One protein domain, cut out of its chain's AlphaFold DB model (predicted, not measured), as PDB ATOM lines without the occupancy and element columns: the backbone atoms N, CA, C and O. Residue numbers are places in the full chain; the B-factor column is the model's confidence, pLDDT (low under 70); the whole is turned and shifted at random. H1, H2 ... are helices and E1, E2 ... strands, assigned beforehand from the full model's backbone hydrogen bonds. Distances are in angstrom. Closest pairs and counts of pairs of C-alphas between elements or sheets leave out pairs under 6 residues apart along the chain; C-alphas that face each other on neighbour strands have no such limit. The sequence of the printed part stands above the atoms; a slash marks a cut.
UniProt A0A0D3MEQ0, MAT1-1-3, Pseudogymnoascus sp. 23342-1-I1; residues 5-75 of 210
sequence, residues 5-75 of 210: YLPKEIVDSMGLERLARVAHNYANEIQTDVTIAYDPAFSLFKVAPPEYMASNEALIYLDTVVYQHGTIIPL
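This is residues 5 to 75 of the 210 residues of the protein "MAT1-1-3" of Pseudogymnoascus sp. 23342-1-I1 (UniProt A0A0D3MEQ0). A twisted sheet of five strands, curled like part of a barrel, has two helices on one face: H2 packs into its hollow, and short H1 packs near E3 and makes a corner with H2. The long link, residues 49 to 59, loops out on the side away from the helices. The printed part has 71 residues, with two named helices and five named strands in the order E1 H1 H2 E2 E3 E4 E5; the sheet runs E1 E3 E2 E4 E5, all antiparallel. The class is mixed, in two layers, and the whole is compact, with a radius of gyration of the C-alphas of 11.6 A and spans of 35 by 29 by 18 A.

Edge strand E1, residues 5 to 7, neighbours E3, residues 44 to 48, with N 6 and O 45 within hydrogen-bond range at 2.8 A. H1, residues 8 to 14, and H2, residues 16 to 30, are close but not clearly touching, about perpendicular at 82 degrees; their closest C-alphas, of Val 11 and Leu 19, are 6.5 A apart. In H1 and H2 every O i to N i+4 pair is within hydrogen-bond range. E2, residues 34 to 39, and E3 form a hairpin, with N 37 and O 46 at 2.8 A. E1, H1 H2 and E2 make a split strand-helix-strand unit, two same-way strands with E3 between them, its crossover right-handed. E4, residues 60 to 68, pairs with E2 over 60 to 65, N 36 and O 63 at 2.8 A, and over 65 to 68 with its hairpin partner E5, residues 71 to 74, N 66 and O 73 at 2.9 A. The closest C-alphas of H2 and E4, of Ala 27 and Tyr 67, are 6.7 A apart.

E1 begins at C-alpha 5 (-30.414, 43.341, -0.612), and E5 ends at C-alpha 74 (-18.462, 41.245, -14.715). H2 is 20.9 A long, E4 24.1 A and E2 15.9 A.

The C-alphas farthest apart, of Ala 41 and His 69, are 35.6 A apart. The printed part has no cut; the link E3 to E4 is long, the others tight. Residue 17 and residues 54 to 75 have pLDDT under 70.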
ATOM      1  N   TYR A   5     -31.352  43.122  -1.716       89.38
ATOM      2  CA  TYR A   5     -30.414  43.341  -0.612       89.38
ATOM      3  C   TYR A   5     -29.984  42.017   0.025       89.38
ATOM      4  O   TYR A   5     -30.814  41.143   0.274       89.38
ATOM      5  N   LEU A   6     -28.693  41.888   0.329       88.75
ATOM      6  CA  LEU A   6     -28.098  40.715   0.966       88.75
ATOM      7  C   LEU A   6     -27.261  41.119   2.190       88.75
ATOM      8  O   LEU A   6     -26.305  41.875   2.031       88.75
ATOM      9  N   PRO A   7     -27.547  40.594   3.392       92.25
ATOM     10  CA  PRO A   7     -26.685  40.743   4.565       92.25
ATOM     11  C   PRO A   7     -25.247  40.294   4.315       92.25
ATOM     12  O   PRO A   7     -25.006  39.271   3.662       92.25
ATOM     13  N   LYS A   8     -24.287  41.043   4.862       86.62
ATOM     14  CA  LYS A   8     -22.856  40.750   4.741       86.62
ATOM     15  C   LYS A   8     -22.505  39.364   5.264       86.62
ATOM     16  O   LYS A   8     -21.685  38.689   4.656       86.62
ATOM     17  N   GLU A   9     -23.161  38.909   6.322       89.00
ATOM     18  CA  GLU A   9     -22.936  37.596   6.930       89.00
ATOM     19  C   GLU A   9     -23.249  36.469   5.937       89.00
ATOM     20  O   GLU A   9     -22.516  35.483   5.843       89.00
ATOM     21  N   ILE A  10     -24.313  36.642   5.145       88.50
ATOM     22  CA  ILE A  10     -24.693  35.688   4.099       88.50
ATOM     23  C   ILE A  10     -23.669  35.734   2.968       88.50
ATOM     24  O   ILE A  10     -23.225  34.681   2.513       88.50
ATOM     25  N   VAL A  11     -23.263  36.936   2.540       84.06
ATOM     26  CA  VAL A  11     -22.259  37.118   1.480       84.06
ATOM     27  C   VAL A  11     -20.912  36.511   1.862       84.06
ATOM     28  O   VAL A  11     -20.319  35.802   1.050       84.06
ATOM     29  N   ASP A  12     -20.458  36.723   3.092       83.75
ATOM     30  CA  ASP A  12     -19.210  36.165   3.608       83.75
ATOM     31  C   ASP A  12     -19.281  34.633   3.691       83.75
ATOM     32  O   ASP A  12     -18.319  33.953   3.332       83.75
ATOM     33  N   SER A  13     -20.434  34.076   4.083       87.25
ATOM     34  CA  SER A  13     -20.640  32.623   4.118       87.25
ATOM     35  C   SER A  13     -20.702  31.987   2.726       87.25
ATOM     36  O   SER A  13     -20.265  30.846   2.567       87.25
ATOM     37  N   MET A  14     -21.270  32.669   1.725       80.69
ATOM     38  CA  MET A  14     -21.390  32.125   0.364       80.69
ATOM     39  C   MET A  14     -20.176  32.431  -0.526       80.69
ATOM     40  O   MET A  14     -19.923  31.708  -1.494       80.69
ATOM     41  N   GLY A  15     -19.422  33.481  -0.206       76.81
ATOM     42  CA  GLY A  15     -18.314  33.996  -0.998       76.81
ATOM     43  C   GLY A  15     -18.749  34.848  -2.200       76.81
ATOM     44  O   GLY A  15     -19.833  34.692  -2.768       76.81
ATOM     45  N   LEU A  16     -17.846  35.733  -2.634       73.12
ATOM     46  CA  LEU A  16     -18.082  36.700  -3.718       73.12
ATOM     47  C   LEU A  16     -18.400  36.042  -5.073       73.12
ATOM     48  O   LEU A  16     -19.190  36.575  -5.845       73.12
ATOM     49  N   GLU A  17     -17.862  34.850  -5.340       68.00
ATOM     50  CA  GLU A  17     -18.157  34.077  -6.557       68.00
ATOM     51  C   GLU A  17     -19.643  33.691  -6.649       68.00
ATOM     52  O   GLU A  17     -20.257  33.737  -7.717       68.00
ATOM     53  N   ARG A  18     -20.252  33.312  -5.517       77.19
ATOM     54  CA  ARG A  18     -21.679  32.965  -5.472       77.19
ATOM     55  C   ARG A  18     -22.549  34.214  -5.531       77.19
ATOM     56  O   ARG A  18     -23.557  34.188  -6.230       77.19
ATOM     57  N   LEU A  19     -22.127  35.307  -4.892       81.44
ATOM     58  CA  LEU A  19     -22.779  36.611  -5.021       81.44
ATOM     59  C   LEU A  19     -22.845  37.067  -6.487       81.44
ATOM     60  O   LEU A  19     -23.906  37.469  -6.957       81.44
ATOM     61  N   ALA A  20     -21.741  36.939  -7.228       76.94
ATOM     62  CA  ALA A  20     -21.687  37.286  -8.645       76.94
ATOM     63  C   ALA A  20     -22.665  36.446  -9.483       76.94
ATOM     64  O   ALA A  20     -23.324  36.974 -10.375       76.94
ATOM     65  N   ARG A  21     -22.832  35.155  -9.164       76.62
ATOM     66  CA  ARG A  21     -23.833  34.285  -9.811       76.62
ATOM     67  C   ARG A  21     -25.271  34.697  -9.498       76.62
ATOM     68  O   ARG A  21     -26.128  34.604 -10.371       76.62
ATOM     69  N   VAL A  22     -25.542  35.148  -8.275       83.50
ATOM     70  CA  VAL A  22     -26.864  35.672  -7.896       83.50
ATOM     71  C   VAL A  22     -27.164  36.953  -8.673       83.50
ATOM     72  O   VAL A  22     -28.217  37.049  -9.301       83.50
ATOM     73  N   ALA A  23     -26.213  37.888  -8.718       82.44
ATOM     74  CA  ALA A  23     -26.341  39.113  -9.505       82.44
ATOM     75  C   ALA A  23     -26.489  38.828 -11.011       82.44
ATOM     76  O   ALA A  23     -27.264  39.495 -11.686       82.44
ATOM     77  N   HIS A  24     -25.806  37.800 -11.521       75.38
ATOM     78  CA  HIS A  24     -25.927  37.324 -12.898       75.38
ATOM     79  C   HIS A  24     -27.338  36.809 -13.214       75.38
ATOM     80  O   HIS A  24     -27.940  37.213 -14.205       75.38
ATOM     81  N   ASN A  25     -27.893  35.935 -12.373       81.75
ATOM     82  CA  ASN A  25     -29.247  35.413 -12.576       81.75
ATOM     83  C   ASN A  25     -30.291  36.527 -12.528       81.75
ATOM     84  O   ASN A  25     -31.192  36.557 -13.358       81.75
ATOM     85  N   TYR A  26     -30.119  37.459 -11.592       84.50
ATOM     86  CA  TYR A  26     -30.977  38.624 -11.482       84.50
ATOM     87  C   TYR A  26     -30.892  39.495 -12.743       84.50
ATOM     88  O   TYR A  26     -31.927  39.767 -13.340       84.50
ATOM     89  N   ALA A  27     -29.688  39.824 -13.232       81.56
ATOM     90  CA  ALA A  27     -29.488  40.570 -14.481       81.56
ATOM     91  C   ALA A  27     -30.136  39.891 -15.708       81.56
ATOM     92  O   ALA A  27     -30.711  40.576 -16.551       81.56
ATOM     93  N   ASN A  28     -30.099  38.552 -15.789       77.25
ATOM     94  CA  ASN A  28     -30.796  37.790 -16.835       77.25
ATOM     95  C   ASN A  28     -32.320  37.942 -16.747       77.25
ATOM     96  O   ASN A  28     -32.982  38.090 -17.773       77.25
ATOM     97  N   GLU A  29     -32.873  37.880 -15.535       82.56
ATOM     98  CA  GLU A  29     -34.314  37.985 -15.293       82.56
ATOM     99  C   GLU A  29     -34.850  39.361 -15.698       82.56
ATOM    100  O   GLU A  29     -35.878  39.457 -16.367       82.56
ATOM    101  N   ILE A  30     -34.114  40.422 -15.359       81.50
ATOM    102  CA  ILE A  30     -34.504  41.803 -15.665       81.50
ATOM    103  C   ILE A  30     -33.983  42.312 -17.019       81.50
ATOM    104  O   ILE A  30     -34.247  43.459 -17.372       81.50
ATOM    105  N   GLN A  31     -33.224  41.487 -17.754       79.94
ATOM    106  CA  GLN A  31     -32.579  41.804 -19.040       79.94
ATOM    107  C   GLN A  31     -31.842  43.154 -19.065       79.94
ATOM    108  O   GLN A  31     -31.824  43.851 -20.080       79.94
ATOM    109  N   THR A  32     -31.245  43.543 -17.939       77.62
ATOM    110  CA  THR A  32     -30.587  44.842 -17.759       77.62
ATOM    111  C   THR A  32     -29.297  44.695 -16.964       77.62
ATOM    112  O   THR A  32     -29.072  43.699 -16.272       77.62
ATOM    113  N   ASP A  33     -28.419  45.688 -17.102       76.81
ATOM    114  CA  ASP A  33     -27.166  45.762 -16.357       76.81
ATOM    115  C   ASP A  33     -27.459  45.948 -14.866       76.81
ATOM    116  O   ASP A  33     -28.375  46.668 -14.480       76.81
ATOM    117  N   VAL A  34     -26.657  45.321 -14.010       81.81
ATOM    118  CA  VAL A  34     -26.839  45.323 -12.557       81.81
ATOM    119  C   VAL A  34     -25.531  45.679 -11.879       81.81
ATOM    120  O   VAL A  34     -24.481  45.136 -12.187       81.81
ATOM    121  N   THR A  35     -25.574  46.560 -10.893       81.25
ATOM    122  CA  THR A  35     -24.422  46.923 -10.066       81.25
ATOM    123  C   THR A  35     -24.531  46.277  -8.690       81.25
ATOM    124  O   THR A  35     -25.618  46.215  -8.116       81.25
ATOM    125  N   ILE A  36     -23.402  45.815  -8.152       83.12
ATOM    126  CA  ILE A  36     -23.253  45.327  -6.780       83.12
ATOM    127  C   ILE A  36     -22.524  46.401  -5.974       83.12
ATOM    128  O   ILE A  36     -21.389  46.774  -6.286       83.12
ATOM    129  N   ALA A  37     -23.156  46.872  -4.911       82.94
ATOM    130  CA  ALA A  37     -22.596  47.859  -4.006       82.94
ATOM    131  C   ALA A  37     -22.758  47.399  -2.554       82.94
ATOM    132  O   ALA A  37     -23.713  46.706  -2.227       82.94
ATOM    133  N   TYR A  38     -21.818  47.747  -1.685       83.69
ATOM    134  CA  TYR A  38     -21.858  47.433  -0.261       83.69
ATOM    135  C   TYR A  38     -22.159  48.698   0.540       83.69
ATOM    136  O   TYR A  38     -21.475  49.709   0.391       83.69
ATOM    137  N   ASP A  39     -23.176  48.629   1.387       84.56
ATOM    138  CA  ASP A  39     -23.534  49.662   2.343       84.56
ATOM    139  C   ASP A  39     -22.880  49.353   3.704       84.56
ATOM    140  O   ASP A  39     -23.286  48.399   4.382       84.56
ATOM    141  N   PRO A  40     -21.872  50.137   4.128       80.19
ATOM    142  CA  PRO A  40     -21.211  49.935   5.412       80.19
ATOM    143  C   PRO A  40     -22.089  50.315   6.612       80.19
ATOM    144  O   PRO A  40     -21.843  49.811   7.706       80.19
ATOM    145  N   ALA A  41     -23.101  51.175   6.440       80.88
ATOM    146  CA  ALA A  41     -23.963  51.613   7.537       80.88
ATOM    147  C   ALA A  41     -24.908  50.495   7.989       80.88
ATOM    148  O   ALA A  41     -25.128  50.313   9.185       80.88
ATOM    149  N   PHE A  42     -25.419  49.715   7.034       83.56
ATOM    150  CA  PHE A  42     -26.348  48.617   7.310       83.56
ATOM    151  C   PHE A  42     -25.721  47.228   7.158       83.56
ATOM    152  O   PHE A  42     -26.387  46.231   7.416       83.56
ATOM    153  N   SER A  43     -24.448  47.143   6.760       86.69
ATOM    154  CA  SER A  43     -23.777  45.880   6.424       86.69
ATOM    155  C   SER A  43     -24.558  45.049   5.399       86.69
ATOM    156  O   SER A  43     -24.670  43.829   5.509       86.69
ATOM    157  N   LEU A  44     -25.080  45.721   4.374       88.38
ATOM    158  CA  LEU A  44     -25.896  45.120   3.320       88.38
ATOM    159  C   LEU A  44     -25.218  45.282   1.962       88.38
ATOM    160  O   LEU A  44     -24.698  46.339   1.628       88.38
ATOM    161  N   PHE A  45     -25.276  44.249   1.137       86.31
ATOM    162  CA  PHE A  45     -24.972  44.327  -0.282       86.31
ATOM    163  C   PHE A  45     -26.249  44.651  -1.050       86.31
ATOM    164  O   PHE A  45     -27.234  43.926  -0.949       86.31
ATOM    165  N   LYS A  46     -26.222  45.724  -1.832       88.12
ATOM    166  CA  LYS A  46     -27.274  46.165  -2.744       88.12
ATOM    167  C   LYS A  46     -26.937  45.706  -4.159       88.12
ATOM    168  O   LYS A  46     -25.851  45.985  -4.666       88.12
ATOM    169  N   VAL A  47     -27.877  45.020  -4.794       88.12
ATOM    170  CA  VAL A  47     -27.800  44.542  -6.175       88.12
ATOM    171  C   VAL A  47     -28.958  45.178  -6.936       88.12
ATOM    172  O   VAL A  47     -30.122  44.863  -6.690       88.12
ATOM    173  N   ALA A  48     -28.654  46.139  -7.804       86.31
ATOM    174  CA  ALA A  48     -29.668  46.909  -8.519       86.31
ATOM    175  C   ALA A  48     -29.113  47.474  -9.830       86.31
ATOM    176  O   ALA A  48     -27.900  47.689  -9.923       86.31
ATOM    177  N   PRO A  49     -29.967  47.761 -10.825       84.31
ATOM    178  CA  PRO A  49     -29.522  48.477 -12.009       84.31
ATOM    179  C   PRO A  49     -28.882  49.834 -11.673       84.31
ATOM    180  O   PRO A  49     -29.258  50.447 -10.665       84.31
ATOM    181  N   PRO A  50     -27.911  50.312 -12.476       75.12
ATOM    182  CA  PRO A  50     -27.197  51.563 -12.224       75.12
ATOM    183  C   PRO A  50     -28.117  52.770 -12.011       75.12
ATOM    184  O   PRO A  50     -27.818  53.626 -11.184       75.12
ATOM    185  N   GLU A  51     -29.260  52.828 -12.695       75.69
ATOM    186  CA  GLU A  51     -30.251  53.899 -12.557       75.69
ATOM    187  C   GLU A  51     -30.941  53.940 -11.183       75.69
ATOM    188  O   GLU A  51     -31.471  54.976 -10.788       75.69
ATOM    189  N   TYR A  52     -30.907  52.836 -10.430       75.12
ATOM    190  CA  TYR A  52     -31.442  52.735  -9.067       75.12
ATOM    191  C   TYR A  52     -30.350  52.832  -7.989       75.12
ATOM    192  O   TYR A  52     -30.640  52.756  -6.788       75.12
ATOM    193  N   MET A  53     -29.093  53.012  -8.397       72.94
ATOM    194  CA  MET A  53     -27.994  53.362  -7.505       72.94
ATOM    195  C   MET A  53     -27.991  54.883  -7.333       72.94
ATOM    196  O   MET A  53     -27.441  55.615  -8.151       72.94
ATOM    197  N   ALA A  54     -28.659  55.377  -6.290       62.91
ATOM    198  CA  ALA A  54     -28.747  56.809  -6.029       62.91
ATOM    199  C   ALA A  54     -27.352  57.403  -5.764       62.91
ATOM    200  O   ALA A  54     -26.598  56.904  -4.931       62.91
ATOM    201  N   SER A  55     -27.033  58.519  -6.423       58.00
ATOM    202  CA  SER A  55     -25.742  59.221  -6.313       58.00
ATOM    203  C   SER A  55     -25.438  59.795  -4.922       58.00
ATOM    204  O   SER A  55     -24.311  60.208  -4.672       58.00
ATOM    205  N   ASN A  56     -26.431  59.829  -4.027       55.62
ATOM    206  CA  ASN A  56     -26.322  60.366  -2.669       55.62
ATOM    207  C   ASN A  56     -26.134  59.289  -1.583       55.62
ATOM    208  O   ASN A  56     -26.046  59.639  -0.408       55.62
ATOM    209  N   GLU A  57     -26.084  58.000  -1.932       60.75
ATOM    210  CA  GLU A  57     -25.819  56.931  -0.962       60.75
ATOM    211  C   GLU A  57     -24.304  56.672  -0.862       60.75
ATOM    212  O   GLU A  57     -23.616  56.531  -1.873       60.75
ATOM    213  N   ALA A  58     -23.767  56.603   0.361       60.28
ATOM    214  CA  ALA A  58     -22.350  56.334   0.630       60.28
ATOM    215  C   ALA A  58     -21.995  54.846   0.415       60.28
ATOM    216  O   ALA A  58     -21.519  54.164   1.323       60.28
ATOM    217  N   LEU A  59     -22.261  54.326  -0.784       66.44
ATOM    218  CA  LEU A  59     -22.053  52.925  -1.130       66.44
ATOM    219  C   LEU A  59     -20.627  52.658  -1.620       66.44
ATOM    220  O   LEU A  59     -20.051  53.404  -2.415       66.44
ATOM    221  N   ILE A  60     -20.076  51.522  -1.203       65.50
ATOM    222  CA  ILE A  60     -18.804  50.990  -1.685       65.50
ATOM    223  C   ILE A  60     -19.094  50.070  -2.876       65.50
ATOM    224  O   ILE A  60     -19.518  48.929  -2.713       65.50
ATOM    225  N   TYR A  61     -18.870  50.554  -4.095       63.47
ATOM    226  CA  TYR A  61     -19.103  49.780  -5.320       63.47
ATOM    227  C   TYR A  61     -18.113  48.619  -5.463       63.47
ATOM    228  O   TYR A  61     -16.900  48.838  -5.547       63.47
ATOM    229  N   LEU A  62     -18.641  47.392  -5.526       61.78
ATOM    230  CA  LEU A  62     -17.853  46.161  -5.524       61.78
ATOM    231  C   LEU A  62     -17.668  45.584  -6.933       61.78
ATOM    232  O   LEU A  62     -16.543  45.284  -7.324       61.78
ATOM    233  N   ASP A  63     -18.756  45.470  -7.701       60.78
ATOM    234  CA  ASP A  63     -18.755  44.947  -9.073       60.78
ATOM    235  C   ASP A  63     -19.886  45.570  -9.902       60.78
ATOM    236  O   ASP A  63     -20.898  46.011  -9.359       60.78
ATOM    237  N   THR A  64     -19.732  45.603 -11.221       57.03
ATOM    238  CA  THR A  64     -20.805  45.988 -12.142       57.03
ATOM    239  C   THR A  64     -20.975  44.863 -13.150       57.03
ATOM    240  O   THR A  64     -20.055  44.514 -13.870       57.03
ATOM    241  N   VAL A  65     -22.141  44.252 -13.188       61.31
ATOM    242  CA  VAL A  65     -22.494  43.140 -14.065       61.31
ATOM    243  C   VAL A  65     -23.217  43.713 -15.283       61.31
ATOM    244  O   VAL A  65     -24.290  44.289 -15.146       61.31
ATOM    245  N   VAL A  66     -22.632  43.577 -16.473       57.12
ATOM    246  CA  VAL A  66     -23.221  44.094 -17.722       57.12
ATOM    247  C   VAL A  66     -23.842  42.953 -18.510       57.12
ATOM    248  O   VAL A  66     -23.196  41.930 -18.744       57.12
ATOM    249  N   TYR A  67     -25.073  43.161 -18.953       56.22
ATOM    250  CA  TYR A  67     -25.858  42.318 -19.832       56.22
ATOM    251  C   TYR A  67     -25.784  42.855 -21.276       56.22
ATOM    252  O   TYR A  67     -26.559  43.708 -21.697       56.22
ATOM    253  N   GLN A  68     -24.838  42.352 -22.077       47.53
ATOM    254  CA  GLN A  68     -24.755  42.661 -23.513       47.53
ATOM    255  C   GLN A  68     -25.142  41.421 -24.322       47.53
ATOM    256  O   GLN A  68     -24.488  40.386 -24.219       47.53
ATOM    257  N   HIS A  69     -26.161  41.530 -25.180       41.78
ATOM    258  CA  HIS A  69     -26.533  40.479 -26.144       41.78
ATOM    259  C   HIS A  69     -26.778  39.087 -25.510       41.78
ATOM    260  O   HIS A  69     -26.369  38.071 -26.070       41.78
ATOM    261  N   GLY A  70     -27.392  39.016 -24.322       46.72
ATOM    262  CA  GLY A  70     -27.632  37.739 -23.629       46.72
ATOM    263  C   GLY A  70     -26.384  37.098 -23.012       46.72
ATOM    264  O   GLY A  70     -26.423  35.943 -22.598       46.72
ATOM    265  N   THR A  71     -25.265  37.826 -22.966       41.28
ATOM    266  CA  THR A  71     -24.016  37.394 -22.333       41.28
ATOM    267  C   THR A  71     -23.676  38.346 -21.196       41.28
ATOM    268  O   THR A  71     -23.644  39.564 -21.375       41.28
ATOM    269  N   ILE A  72     -23.402  37.785 -20.021       47.53
ATOM    270  CA  ILE A  72     -23.083  38.562 -18.826       47.53
ATOM    271  C   ILE A  72     -21.575  38.681 -18.641       47.53
ATOM    272  O   ILE A  72     -20.854  37.681 -18.651       47.53
ATOM    273  N   ILE A  73     -21.120  39.913 -18.418       51.78
ATOM    274  CA  ILE A  73     -19.714  40.269 -18.237       51.78
ATOM    275  C   ILE A  73     -19.567  41.018 -16.899       51.78
ATOM    276  O   ILE A  73     -20.100  42.120 -16.770       51.78
ATOM    277  N   PRO A  74     -18.851  40.474 -15.897       51.09
ATOM    278  CA  PRO A  74     -18.462  41.245 -14.715       51.09
ATOM    279  C   PRO A  74     -17.411  42.306 -15.097       51.09
ATOM    280  O   PRO A  74     -16.301  41.980 -15.527       51.09
ATOM    281  N   LEU A  75     -17.756  43.591 -14.966       48.34
ATOM    282  CA  LEU A  75     -16.917  44.745 -15.319       48.34
ATOM    283  C   LEU A  75     -15.725  44.926 -14.382       48.34
ATOM    284  O   LEU A  75     -14.719  45.488 -14.821       48.34
TER     285      LEU A  75